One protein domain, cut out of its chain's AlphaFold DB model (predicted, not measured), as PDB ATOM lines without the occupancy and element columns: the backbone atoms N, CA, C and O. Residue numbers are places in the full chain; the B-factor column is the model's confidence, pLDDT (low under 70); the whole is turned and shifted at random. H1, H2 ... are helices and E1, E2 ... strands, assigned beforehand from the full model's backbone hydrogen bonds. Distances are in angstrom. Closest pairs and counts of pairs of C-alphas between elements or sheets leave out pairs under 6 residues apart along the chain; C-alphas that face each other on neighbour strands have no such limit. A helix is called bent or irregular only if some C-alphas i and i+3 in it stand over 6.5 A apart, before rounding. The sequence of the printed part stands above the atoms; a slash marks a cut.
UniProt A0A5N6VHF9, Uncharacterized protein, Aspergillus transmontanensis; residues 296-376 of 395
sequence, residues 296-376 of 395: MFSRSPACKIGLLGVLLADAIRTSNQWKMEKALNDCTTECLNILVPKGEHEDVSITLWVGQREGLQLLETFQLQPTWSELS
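Overview. This is residues 296 to 376 of the 395 residues of an uncharacterized protein of Aspergillus transmontanensis (UniProt A0A5N6VHF9). This is a loose, open frame of two separate two-stranded ribbons and three helices: the hairpin E2-E3 reaches away from the helices with its turn, residues 340 to 348, while E1 and E4 pair as a second small ribbon. H1, the longest helix, is kinked, H3 runs the opposite way to it, and H2 lies beyond the last residues of H1, far from the E1-E4 ribbon. The printed part has 81 residues with three named helices and four named strands, in the order E1 H1 H2 E2 E3 H3 E4; both sheets are antiparallel, and the class is mixed, helices and strands. The whole is loose, with a radius of gyration of the C-alphas of 14.6 A and spans of 37 by 34 by 32 A.

Along the chain. E2 is residues 336 to 339, 10.2 A long, and E3 is residues 349 to 352, 10.1 A. E1, residues 296 to 298, measures 6.9 A and begins at C-alpha 296 at (109.809, 105.107, 74.923). E4, residues 369 to 373, measures 11.4 A and ends at C-alpha 373 at (114.596, 102.047, 78.193). H1, residues 302 to 317, measures 25.1 A from C-alpha 302 at (99.841, 102.338, 59.887). H2, residues 320 to 327, measures 10.4 A, and H3, residues 356 to 365, 14.2 A.

Arrangement. E2 and E3 form a hairpin, antiparallel at 164 degrees, with N 339 and O 349 at 2.8 A, within hydrogen-bond range. The closest C-alphas of E3 and H1 are those of Leu 352 and Ile 316, 7.3 A apart. H1 is irregular, with C-alphas 307 and 310 7.6 A apart, and has a kink of 55 degrees near residue 310. With residues 311 to 315 alone it only just touches H3, with 3 pairs of C-alphas within 8 A. Their closest C-alphas are those of Ala 315 and Glu 358, 5.2 A apart, and they run opposite ways at a shallow tilt of 15 degrees. H1 and H2 are close but not clearly touching, with the C-alphas of Ile 316 and Trp 322 closest at 6.8 A, and run the same way at a steep tilt of 47 degrees. E1 and E4 are antiparallel at 153 degrees, with N 298 and O 369 at 2.8 A, within hydrogen-bond range. H2 and H3 are apart. In H2 and H3 every O i to N i+4 pair is within hydrogen-bond range; in H1 5 of 12 are, beside 7 of 13 O i to N i+3 pairs.

Size, cuts and confidence. The C-alphas farthest apart are those of Asn 329 and Ser 376, at 42.7 A. The printed part has no cut and no long link. Mean pLDDT of the printed part is 84.4, and residues 330, 342 and 376 are under 70.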
ATOM      1  N   MET A 296     110.410 104.527  76.127       86.06
ATOM      2  CA  MET A 296     109.809 105.107  74.923       86.06
ATOM      3  C   MET A 296     109.240 104.003  74.045       86.06
ATOM      4  O   MET A 296     109.893 102.979  73.850       86.06
ATOM      5  N   PHE A 297     108.059 104.237  73.477       88.00
ATOM      6  CA  PHE A 297     107.403 103.314  72.558       88.00
ATOM      7  C   PHE A 297     107.154 103.988  71.204       88.00
ATOM      8  O   PHE A 297     106.766 105.153  71.154       88.00
ATOM      9  N   SER A 298     107.367 103.268  70.103       87.19
ATOM     10  CA  SER A 298     107.090 103.736  68.738       87.19
ATOM     11  C   SER A 298     106.747 102.559  67.805       87.19
ATOM     12  O   SER A 298     106.485 101.455  68.278       87.19
ATOM     13  N   ARG A 299     106.710 102.779  66.482       84.94
ATOM     14  CA  ARG A 299     106.449 101.744  65.452       84.94
ATOM     15  C   ARG A 299     105.042 101.119  65.483       84.94
ATOM     16  O   ARG A 299     104.894  99.908  65.352       84.94
ATOM     17  N   SER A 300     104.006 101.947  65.608       84.19
ATOM     18  CA  SER A 300     102.615 101.495  65.434       84.19
ATOM     19  C   SER A 300     102.343 101.089  63.974       84.19
ATOM     20  O   SER A 300     102.802 101.788  63.062       84.19
ATOM     21  N   PRO A 301     101.586 100.007  63.709       83.12
ATOM     22  CA  PRO A 301     101.120  99.684  62.365       83.12
ATOM     23  C   PRO A 301     100.259 100.812  61.778       83.12
ATOM     24  O   PRO A 301      99.292 101.260  62.396       83.12
ATOM     25  N   ALA A 302     100.540 101.223  60.537       70.69
ATOM     26  CA  ALA A 302      99.841 102.338  59.887       70.69
ATOM     27  C   ALA A 302      98.311 102.148  59.820       70.69
ATOM     28  O   ALA A 302      97.559 103.107  59.972       70.69
ATOM     29  N   CYS A 303      97.831 100.907  59.679       73.62
ATOM     30  CA  CYS A 303      96.398 100.590  59.645       73.62
ATOM     31  C   CYS A 303      95.659 100.884  60.962       73.62
ATOM     32  O   CYS A 303      94.430 100.942  60.972       73.62
ATOM     33  N   LYS A 304      96.377 101.083  62.075       77.25
ATOM     34  CA  LYS A 304      95.790 101.413  63.379       77.25
ATOM     35  C   LYS A 304      95.596 102.910  63.579       77.25
ATOM     36  O   LYS A 304      94.834 103.280  64.463       77.25
ATOM     37  N   ILE A 305      96.200 103.773  62.756       77.75
ATOM     38  CA  ILE A 305      96.169 105.229  62.976       77.75
ATOM     39  C   ILE A 305      94.751 105.815  62.945       77.75
ATOM     40  O   ILE A 305      94.464 106.763  63.667       77.75
ATOM     41  N   GLY A 306      93.830 105.202  62.194       71.69
ATOM     42  CA  GLY A 306      92.420 105.610  62.155       71.69
ATOM     43  C   GLY A 306      91.682 105.468  63.494       71.69
ATOM     44  O   GLY A 306      90.608 106.039  63.657       71.69
ATOM     45  N   LEU A 307      92.256 104.753  64.468       76.81
ATOM     46  CA  LEU A 307      91.686 104.566  65.805       76.81
ATOM     47  C   LEU A 307      92.016 105.718  66.774       76.81
ATOM     48  O   LEU A 307      91.496 105.728  67.887       76.81
ATOM     49  N   LEU A 308      92.859 106.689  66.383       76.56
ATOM     50  CA  LEU A 308      93.370 107.739  67.282       76.56
ATOM     51  C   LEU A 308      92.276 108.603  67.925       76.56
ATOM     52  O   LEU A 308      92.451 109.040  69.055       76.56
ATOM     53  N   GLY A 309      91.172 108.861  67.218       79.00
ATOM     54  CA  GLY A 309      90.203 109.909  67.561       79.00
ATOM     55  C   GLY A 309      89.671 109.862  69.000       79.00
ATOM     56  O   GLY A 309      90.211 110.496  69.903       79.00
ATOM     57  N   VAL A 310      88.561 109.152  69.218       77.62
ATOM     58  CA  VAL A 310      87.846 109.158  70.510       77.62
ATOM     59  C   VAL A 310      88.713 108.602  71.650       77.62
ATOM     60  O   VAL A 310      88.668 109.122  72.763       77.62
ATOM     61  N   LEU A 311      89.574 107.622  71.355       84.94
ATOM     62  CA  LEU A 311      90.439 106.976  72.344       84.94
ATOM     63  C   LEU A 311      91.404 107.953  73.028       84.94
ATOM     64  O   LEU A 311      91.598 107.871  74.241       84.94
ATOM     65  N   LEU A 312      91.987 108.899  72.283       86.06
ATOM     66  CA  LEU A 312      92.879 109.896  72.876       86.06
ATOM     67  C   LEU A 312      92.125 110.888  73.761       86.06
ATOM     68  O   LEU A 312      92.610 111.233  74.836       86.06
ATOM     69  N   ALA A 313      90.941 111.334  73.335       82.56
ATOM     70  CA  ALA A 313      90.136 112.264  74.121       82.56
ATOM     71  C   ALA A 313      89.741 111.652  75.474       82.56
ATOM     72  O   ALA A 313      89.835 112.322  76.505       82.56
ATOM     73  N   ASP A 314      89.355 110.377  75.485       87.94
ATOM     74  CA  ASP A 314      89.014 109.667  76.716       87.94
ATOM     75  C   ASP A 314      90.239 109.454  77.610       87.94
ATOM     76  O   ASP A 314      90.182 109.756  78.802       87.94
ATOM     77  N   ALA A 315      91.380 109.056  77.040       89.06
ATOM     78  CA  ALA A 315      92.622 108.883  77.793       89.06
ATOM     79  C   ALA A 315      93.156 110.198  78.399       89.06
ATOM     80  O   ALA A 315      93.713 110.202  79.499       89.06
ATOM     81  N   ILE A 316      92.971 111.337  77.721       87.19
ATOM     82  CA  ILE A 316      93.311 112.660  78.269       87.19
ATOM     83  C   ILE A 316      92.425 112.974  79.477       87.19
ATOM     84  O   ILE A 316      92.929 113.405  80.514       87.19
ATOM     85  N   ARG A 317      91.113 112.711  79.391       87.94
ATOM     86  CA  ARG A 317      90.169 112.990  80.488       87.94
ATOM     87  C   ARG A 317      90.483 112.207  81.765       87.94
ATOM     88  O   ARG A 317      90.116 112.647  82.857       87.94
ATOM     89  N   THR A 318      91.170 111.068  81.662       91.31
ATOM     90  CA  THR A 318      91.583 110.284  82.835       91.31
ATOM     91  C   THR A 318      92.869 110.786  83.495       91.31
ATOM     92  O   THR A 318      93.145 110.390  84.635       91.31
ATOM     93  N   SER A 319      93.612 111.691  82.844       91.88
ATOM     94  CA  SER A 319      94.834 112.310  83.368       91.88
ATOM     95  C   SER A 319      94.588 113.046  84.687       91.88
ATOM     96  O   SER A 319      93.598 113.760  84.854       91.88
ATOM     97  N   ASN A 320      95.527 112.926  85.629       88.44
ATOM     98  CA  ASN A 320      95.484 113.693  86.878       88.44
ATOM     99  C   ASN A 320      95.594 115.202  86.619       88.44
ATOM    100  O   ASN A 320      94.954 115.982  87.319       88.44
ATOM    101  N   GLN A 321      96.352 115.600  85.589       86.56
ATOM    102  CA  GLN A 321      96.471 116.998  85.174       86.56
ATOM    103  C   GLN A 321      95.113 117.537  84.702       86.56
ATOM    104  O   GLN A 321      94.655 118.553  85.212       86.56
ATOM    105  N   TRP A 322      94.416 116.798  83.832       88.25
ATOM    106  CA  TRP A 322      93.076 117.162  83.365       88.25
ATOM    107  C   TRP A 322      92.077 117.261  84.521       88.25
ATOM    108  O   TRP A 322      91.354 118.248  84.645       88.25
ATOM    109  N   LYS A 323      92.043 116.245  85.395       90.12
ATOM    110  CA  LYS A 323      91.145 116.219  86.561       90.12
ATOM    111  C   LYS A 323      91.375 117.424  87.469       90.12
ATOM    112  O   LYS A 323      90.408 118.035  87.914       90.12
ATOM    113  N   MET A 324      92.637 117.781  87.704       86.88
ATOM    114  CA  MET A 324      93.004 118.971  88.463       86.88
ATOM    115  C   MET A 324      92.522 120.246  87.761       86.88
ATOM    116  O   MET A 324      91.824 121.036  88.380       86.88
ATOM    117  N   GLU A 325      92.811 120.430  86.472       85.38
ATOM    118  CA  GLU A 325      92.374 121.606  85.697       85.38
ATOM    119  C   GLU A 325      90.848 121.776  85.710       85.38
ATOM    120  O   GLU A 325      90.344 122.878  85.933       85.38
ATOM    121  N   LYS A 326      90.089 120.683  85.547       89.75
ATOM    122  CA  LYS A 326      88.621 120.739  85.617       89.75
ATOM    123  C   LYS A 326      88.106 121.002  87.033       89.75
ATOM    124  O   LYS A 326      87.132 121.735  87.173       89.75
ATOM    125  N   ALA A 327      88.762 120.486  88.075       85.44
ATOM    126  CA  ALA A 327      88.410 120.803  89.463       85.44
ATOM    127  C   ALA A 327      88.586 122.298  89.794       85.44
ATOM    128  O   ALA A 327      87.925 122.817  90.689       85.44
ATOM    129  N   LEU A 328      89.443 122.996  89.045       85.19
ATOM    130  CA  LEU A 328      89.672 124.439  89.151       85.19
ATOM    131  C   LEU A 328      88.820 125.263  88.188       85.19
ATOM    132  O   LEU A 328      88.964 126.482  88.138       85.19
ATOM    133  N   ASN A 329      87.940 124.600  87.434       84.12
ATOM    134  CA  ASN A 329      87.116 125.198  86.395       84.12
ATOM    135  C   ASN A 329      87.934 125.930  85.311       84.12
ATOM    136  O   ASN A 329      87.493 126.942  84.766       84.12
ATOM    137  N   ASP A 330      89.131 125.427  84.998       68.44
ATOM    138  CA  ASP A 330      89.936 125.953  83.899       68.44
ATOM    139  C   ASP A 330      89.301 125.553  82.558       68.44
ATOM    140  O   ASP A 330      88.910 124.398  82.350       68.44
ATOM    141  N   CYS A 331      89.174 126.503  81.634       76.25
ATOM    142  CA  CYS A 331      88.656 126.253  80.291       76.25
ATOM    143  C   CYS A 331      89.731 125.718  79.334       76.25
ATOM    144  O   CYS A 331      89.394 125.182  78.278       76.25
ATOM    145  N   THR A 332      91.005 125.807  79.719       76.25
ATOM    146  CA  THR A 332      92.154 125.316  78.954       76.25
ATOM    147  C   THR A 332      92.664 123.978  79.505       76.25
ATOM    148  O   THR A 332      92.110 123.437  80.471       76.25
ATOM    149  N   THR A 333      93.635 123.367  78.823       83.94
ATOM    150  CA  THR A 333      94.324 122.170  79.317       83.94
ATOM    151  C   THR A 333      95.773 122.142  78.857       83.94
ATOM    152  O   THR A 333      96.056 122.398  77.689       83.94
ATOM    153  N   GLU A 334      96.677 121.761  79.755       84.50
ATOM    154  CA  GLU A 334      98.089 121.503  79.451       84.50
ATOM    155  C   GLU A 334      98.338 120.019  79.112       84.50
ATOM    156  O   GLU A 334      99.477 119.585  78.918       84.50
ATOM    157  N   CYS A 335      97.275 119.206  79.026       85.75
ATOM    158  CA  CYS A 335      97.382 117.789  78.675       85.75
ATOM    159  C   CYS A 335      97.747 117.547  77.200       85.75
ATOM    160  O   CYS A 335      98.087 116.419  76.850       85.75
ATOM    161  N   LEU A 336      97.697 118.574  76.349       87.25
ATOM    162  CA  LEU A 336      98.033 118.520  74.926       87.25
ATOM    163  C   LEU A 336      99.040 119.628  74.607       87.25
ATOM    164  O   LEU A 336      98.708 120.805  74.672       87.25
ATOM    165  N   ASN A 337     100.250 119.240  74.217       81.12
ATOM    166  CA  ASN A 337     101.289 120.161  73.767       81.12
ATOM    167  C   ASN A 337     101.646 119.877  72.313       81.12
ATOM    168  O   ASN A 337     101.846 118.724  71.936       81.12
ATOM    169  N   ILE A 338     101.749 120.929  71.506       86.56
ATOM    170  CA  ILE A 338     102.095 120.839  70.087       86.56
ATOM    171  C   ILE A 338     103.354 121.669  69.852       86.56
ATOM    172  O   ILE A 338     103.382 122.868  70.125       86.56
ATOM    173  N   LEU A 339     104.398 121.023  69.342       82.50
ATOM    174  CA  LEU A 339     105.660 121.640  68.960       82.50
ATOM    175  C   LEU A 339     105.721 121.705  67.438       82.50
ATOM    176  O   LEU A 339     105.871 120.684  66.766       82.50
ATOM    177  N   VAL A 340     105.591 122.919  66.908       83.12
ATOM    178  CA  VAL A 340     105.700 123.186  65.474       83.12
ATOM    179  C   VAL A 340     107.131 123.632  65.172       83.12
ATOM    180  O   VAL A 340     107.561 124.665  65.702       83.12
ATOM    181  N   PRO A 341     107.890 122.870  64.371       76.62
ATOM    182  CA  PRO A 341     109.237 123.258  63.986       76.62
ATOM    183  C   PRO A 341     109.256 124.510  63.102       76.62
ATOM    184  O   PRO A 341     108.250 124.910  62.519       76.62
ATOM    185  N   LYS A 342     110.430 125.146  62.997       69.88
ATOM    186  CA  LYS A 342     110.617 126.334  62.146       69.88
ATOM    187  C   LYS A 342     110.870 125.964  60.679       69.88
ATOM    188  O   LYS A 342     110.581 126.779  59.807       69.88
ATOM    189  N   GLY A 343     111.463 124.798  60.415       80.56
ATOM    190  CA  GLY A 343     111.727 124.335  59.055       80.56
ATOM    191  C   GLY A 343     110.434 123.942  58.340       80.56
ATOM    192  O   GLY A 343     109.607 123.243  58.913       80.56
ATOM    193  N   GLU A 344     110.277 124.349  57.078       85.25
ATOM    194  CA  GLU A 344     109.075 124.061  56.268       85.25
ATOM    195  C   GLU A 344     108.879 122.567  55.952       85.25
ATOM    196  O   GLU A 344     107.816 122.162  55.487       85.25
ATOM    197  N   HIS A 345     109.895 121.741  56.204       88.31
ATOM    198  CA  HIS A 345     109.897 120.302  55.923       88.31
ATOM    199  C   HIS A 345     110.076 119.442  57.180       88.31
ATOM    200  O   HIS A 345     110.348 118.251  57.074       88.31
ATOM    201  N   GLU A 346     109.992 120.045  58.364       86.69
ATOM    202  CA  GLU A 346     110.125 119.330  59.632       86.69
ATOM    203  C   GLU A 346     108.739 118.907  60.151       86.69
ATOM    204  O   GLU A 346     107.759 119.644  60.029       86.69
ATOM    205  N   ASP A 347     108.655 117.722  60.759       88.50
ATOM    206  CA  ASP A 347     107.399 117.183  61.286       88.50
ATOM    207  C   ASP A 347     106.981 117.849  62.610       88.50
ATOM    208  O   ASP A 347     107.795 118.109  63.503       88.50
ATOM    209  N   VAL A 348     105.674 118.075  62.782       88.25
ATOM    210  CA  VAL A 348     105.092 118.553  64.047       88.25
ATOM    211  C   VAL A 348     105.133 117.440  65.094       88.25
ATOM    212  O   VAL A 348     104.695 116.319  64.841       88.25
ATOM    213  N   SER A 349     105.587 117.764  66.304       88.06
ATOM    214  CA  SER A 349     105.548 116.838  67.441       88.06
ATOM    215  C   SER A 349     104.368 117.150  68.357       88.06
ATOM    216  O   SER A 349     104.167 118.297  68.752       88.06
ATOM    217  N   ILE A 350     103.597 116.126  68.723       85.19
ATOM    218  CA  ILE A 350     102.470 116.243  69.656       85.19
ATOM    219  C   ILE A 350     102.771 115.402  70.895       85.19
ATOM    220  O   ILE A 350     103.038 114.206  70.788       85.19
ATOM    221  N   THR A 351     102.679 116.021  72.069       87.56
ATOM    222  CA  THR A 351     102.864 115.364  73.367       87.56
ATOM    223  C   THR A 351     101.551 115.372  74.136       87.56
ATOM    224  O   THR A 351     100.933 116.425  74.311       87.56
ATOM    225  N   LEU A 352     101.142 114.198  74.621       89.19
ATOM    226  CA  LEU A 352      99.889 113.995  75.345       89.19
ATOM    227  C   LEU A 352     100.148 113.501  76.767       89.19
ATOM    228  O   LEU A 352     100.939 112.582  76.979       89.19
ATOM    229  N   TRP A 353      99.420 114.064  77.726       86.69
ATOM    230  CA  TRP A 353      99.363 113.576  79.100       86.69
ATOM    231  C   TRP A 353      98.053 112.824  79.309       86.69
ATOM    232  O   TRP A 353      96.974 113.414  79.275       86.69
ATOM    233  N   VAL A 354      98.157 111.525  79.560       92.50
ATOM    234  CA  VAL A 354      97.011 110.627  79.744       92.50
ATOM    235  C   VAL A 354      97.084 109.925  81.096       92.50
ATOM    236  O   VAL A 354      98.147 109.873  81.724       92.50
ATOM    237  N   GLY A 355      95.959 109.384  81.566       89.88
ATOM    238  CA  GLY A 355      95.974 108.487  82.722       89.88
ATOM    239  C   GLY A 355      96.865 107.269  82.458       89.88
ATOM    240  O   GLY A 355      96.942 106.778  81.336       89.88
ATOM    241  N   GLN A 356      97.566 106.772  83.482       90.00
ATOM    242  CA  GLN A 356      98.542 105.686  83.313       90.00
ATOM    243  C   GLN A 356      97.910 104.418  82.717       90.00
ATOM    244  O   GLN A 356      98.491 103.792  81.834       90.00
ATOM    245  N   ARG A 357      96.717 104.040  83.190       92.56
ATOM    246  CA  ARG A 357      96.009 102.837  82.737       92.56
ATOM    247  C   ARG A 357      95.607 102.957  81.271       92.56
ATOM    248  O   ARG A 357      95.889 102.056  80.488       92.56
ATOM    249  N   GLU A 358      94.986 104.072  80.908       93.19
ATOM    250  CA  GLU A 358      94.538 104.333  79.542       93.19
ATOM    251  C   GLU A 358      95.738 104.508  78.608       93.19
ATOM    252  O   GLU A 358      95.718 104.007  77.492       93.19
ATOM    253  N   GLY A 359      96.829 105.113  79.082       91.19
ATOM    254  CA  GLY A 359      98.101 105.171  78.367       91.19
ATOM    255  C   GLY A 359      98.629 103.786  78.002       91.19
ATOM    256  O   GLY A 359      98.938 103.543  76.839       91.19
ATOM    257  N   LEU A 360      98.663 102.846  78.954       90.75
ATOM    258  CA  LEU A 360      99.054 101.457  78.675       90.75
ATOM    259  C   LEU A 360      98.088 100.764  77.700       90.75
ATOM    260  O   LEU A 360      98.531 100.032  76.817       90.75
ATOM    261  N   GLN A 361      96.785 101.029  77.810       91.00
ATOM    262  CA  GLN A 361      95.789 100.497  76.878       91.00
ATOM    263  C   GLN A 361      95.973 101.053  75.458       91.00
ATOM    264  O   GLN A 361      95.799 100.316  74.486       91.00
ATOM    265  N   LEU A 362      96.354 102.327  75.313       91.19
ATOM    266  CA  LEU A 362      96.713 102.909  74.019       91.19
ATOM    267  C   LEU A 362      97.941 102.199  73.443       91.19
ATOM    268  O   LEU A 362      97.909 101.812  72.277       91.19
ATOM    269  N   LEU A 363      98.987 101.961  74.247       91.12
ATOM    270  CA  LEU A 363     100.170 101.220  73.788       91.12
ATOM    271  C   LEU A 363      99.795  99.847  73.215       91.12
ATOM    272  O   LEU A 363     100.261  99.492  72.134       91.12
ATOM    273  N   GLU A 364      98.911  99.112  73.891       90.38
ATOM    274  CA  GLU A 364      98.425  97.804  73.437       90.38
ATOM    275  C   GLU A 364      97.540  97.913  72.184       90.38
ATOM    276  O   GLU A 364      97.753  97.197  71.205       90.38
ATOM    277  N   THR A 365      96.600  98.860  72.167       89.69
ATOM    278  CA  THR A 365      95.668  99.074  71.045       89.69
ATOM    279  C   THR A 365      96.404  99.423  69.752       89.69
ATOM    280  O   THR A 365      96.067  98.917  68.677       89.69
ATOM    281  N   PHE A 366      97.433 100.267  69.858       88.00
ATOM    282  CA  PHE A 366      98.287 100.662  68.738       88.00
ATOM    283  C   PHE A 366      99.467  99.717  68.516       88.00
ATOM    284  O   PHE A 366     100.241  99.945  67.592       88.00
ATOM    285  N   GLN A 367      99.605  98.662  69.325       89.00
ATOM    286  CA  GLN A 367     100.697  97.689  69.241       89.00
ATOM    287  C   GLN A 367     102.074  98.369  69.180       89.00
ATOM    288  O   GLN A 367     102.953  97.981  68.411       89.00
ATOM    289  N   LEU A 368     102.235  99.432  69.970       87.88
ATOM    290  CA  LEU A 368     103.462 100.212  70.020       87.88
ATOM    291  C   LEU A 368     104.574  99.381  70.669       87.88
ATOM    292  O   LEU A 368     104.379  98.742  71.704       87.88
ATOM    293  N   GLN A 369     105.755  99.408  70.066       86.50
ATOM    294  CA  GLN A 369     106.912  98.644  70.512       86.50
ATOM    295  C   GLN A 369     107.852  99.524  71.332       86.50
ATOM    296  O   GLN A 369     108.090 100.670  70.946       86.50
ATOM    297  N   PRO A 370     108.432  99.011  72.427       87.06
ATOM    298  CA  PRO A 370     109.455  99.738  73.157       87.06
ATOM    299  C   PRO A 370     110.678  99.933  72.256       87.06
ATOM    300  O   PRO A 370     111.189  98.986  71.662       87.06
ATOM    301  N   THR A 371     111.147 101.169  72.150       86.19
ATOM    302  CA  THR A 371     112.338 101.527  71.369       86.19
ATOM    303  C   THR A 371     113.478 102.057  72.218       86.19
ATOM    304  O   THR A 371     114.592 102.164  71.719       86.19
ATOM    305  N   TRP A 372     113.219 102.370  73.489       86.50
ATOM    306  CA  TRP A 372     114.250 102.776  74.436       86.50
ATOM    307  C   TRP A 372     113.809 102.496  75.879       86.50
ATOM    308  O   TRP A 372     112.619 102.610  76.191       86.50
ATOM    309  N   SER A 373     114.765 102.153  76.743       80.25
ATOM    310  CA  SER A 373     114.596 102.047  78.193       80.25
ATOM    311  C   SER A 373     115.802 102.645  78.910       80.25
ATOM    312  O   SER A 373     116.936 102.501  78.456       80.25
ATOM    313  N   GLU A 374     115.561 103.281  80.051       73.56
ATOM    314  CA  GLU A 374     116.630 103.893  80.847       73.56
ATOM    315  C   GLU A 374     117.525 102.860  81.545       73.56
ATOM    316  O   GLU A 374     118.717 103.075  81.753       73.56
ATOM    317  N   LEU A 375     116.954 101.704  81.882       72.69
ATOM    318  CA  LEU A 375     117.660 100.610  82.531       72.69
ATOM    319  C   LEU A 375     117.908  99.507  81.503       72.69
ATOM    320  O   LEU A 375     116.964  98.974  80.915       72.69
ATOM    321  N   SER A 376     119.175  99.148  81.307       57.88
ATOM    322  CA  SER A 376     119.642  98.235  80.255       57.88
ATOM    323  C   SER A 376     119.139  96.787  80.367       57.88
ATOM    324  O   SER A 376     119.363  96.013  79.445       57.88
TER     325      SER A 376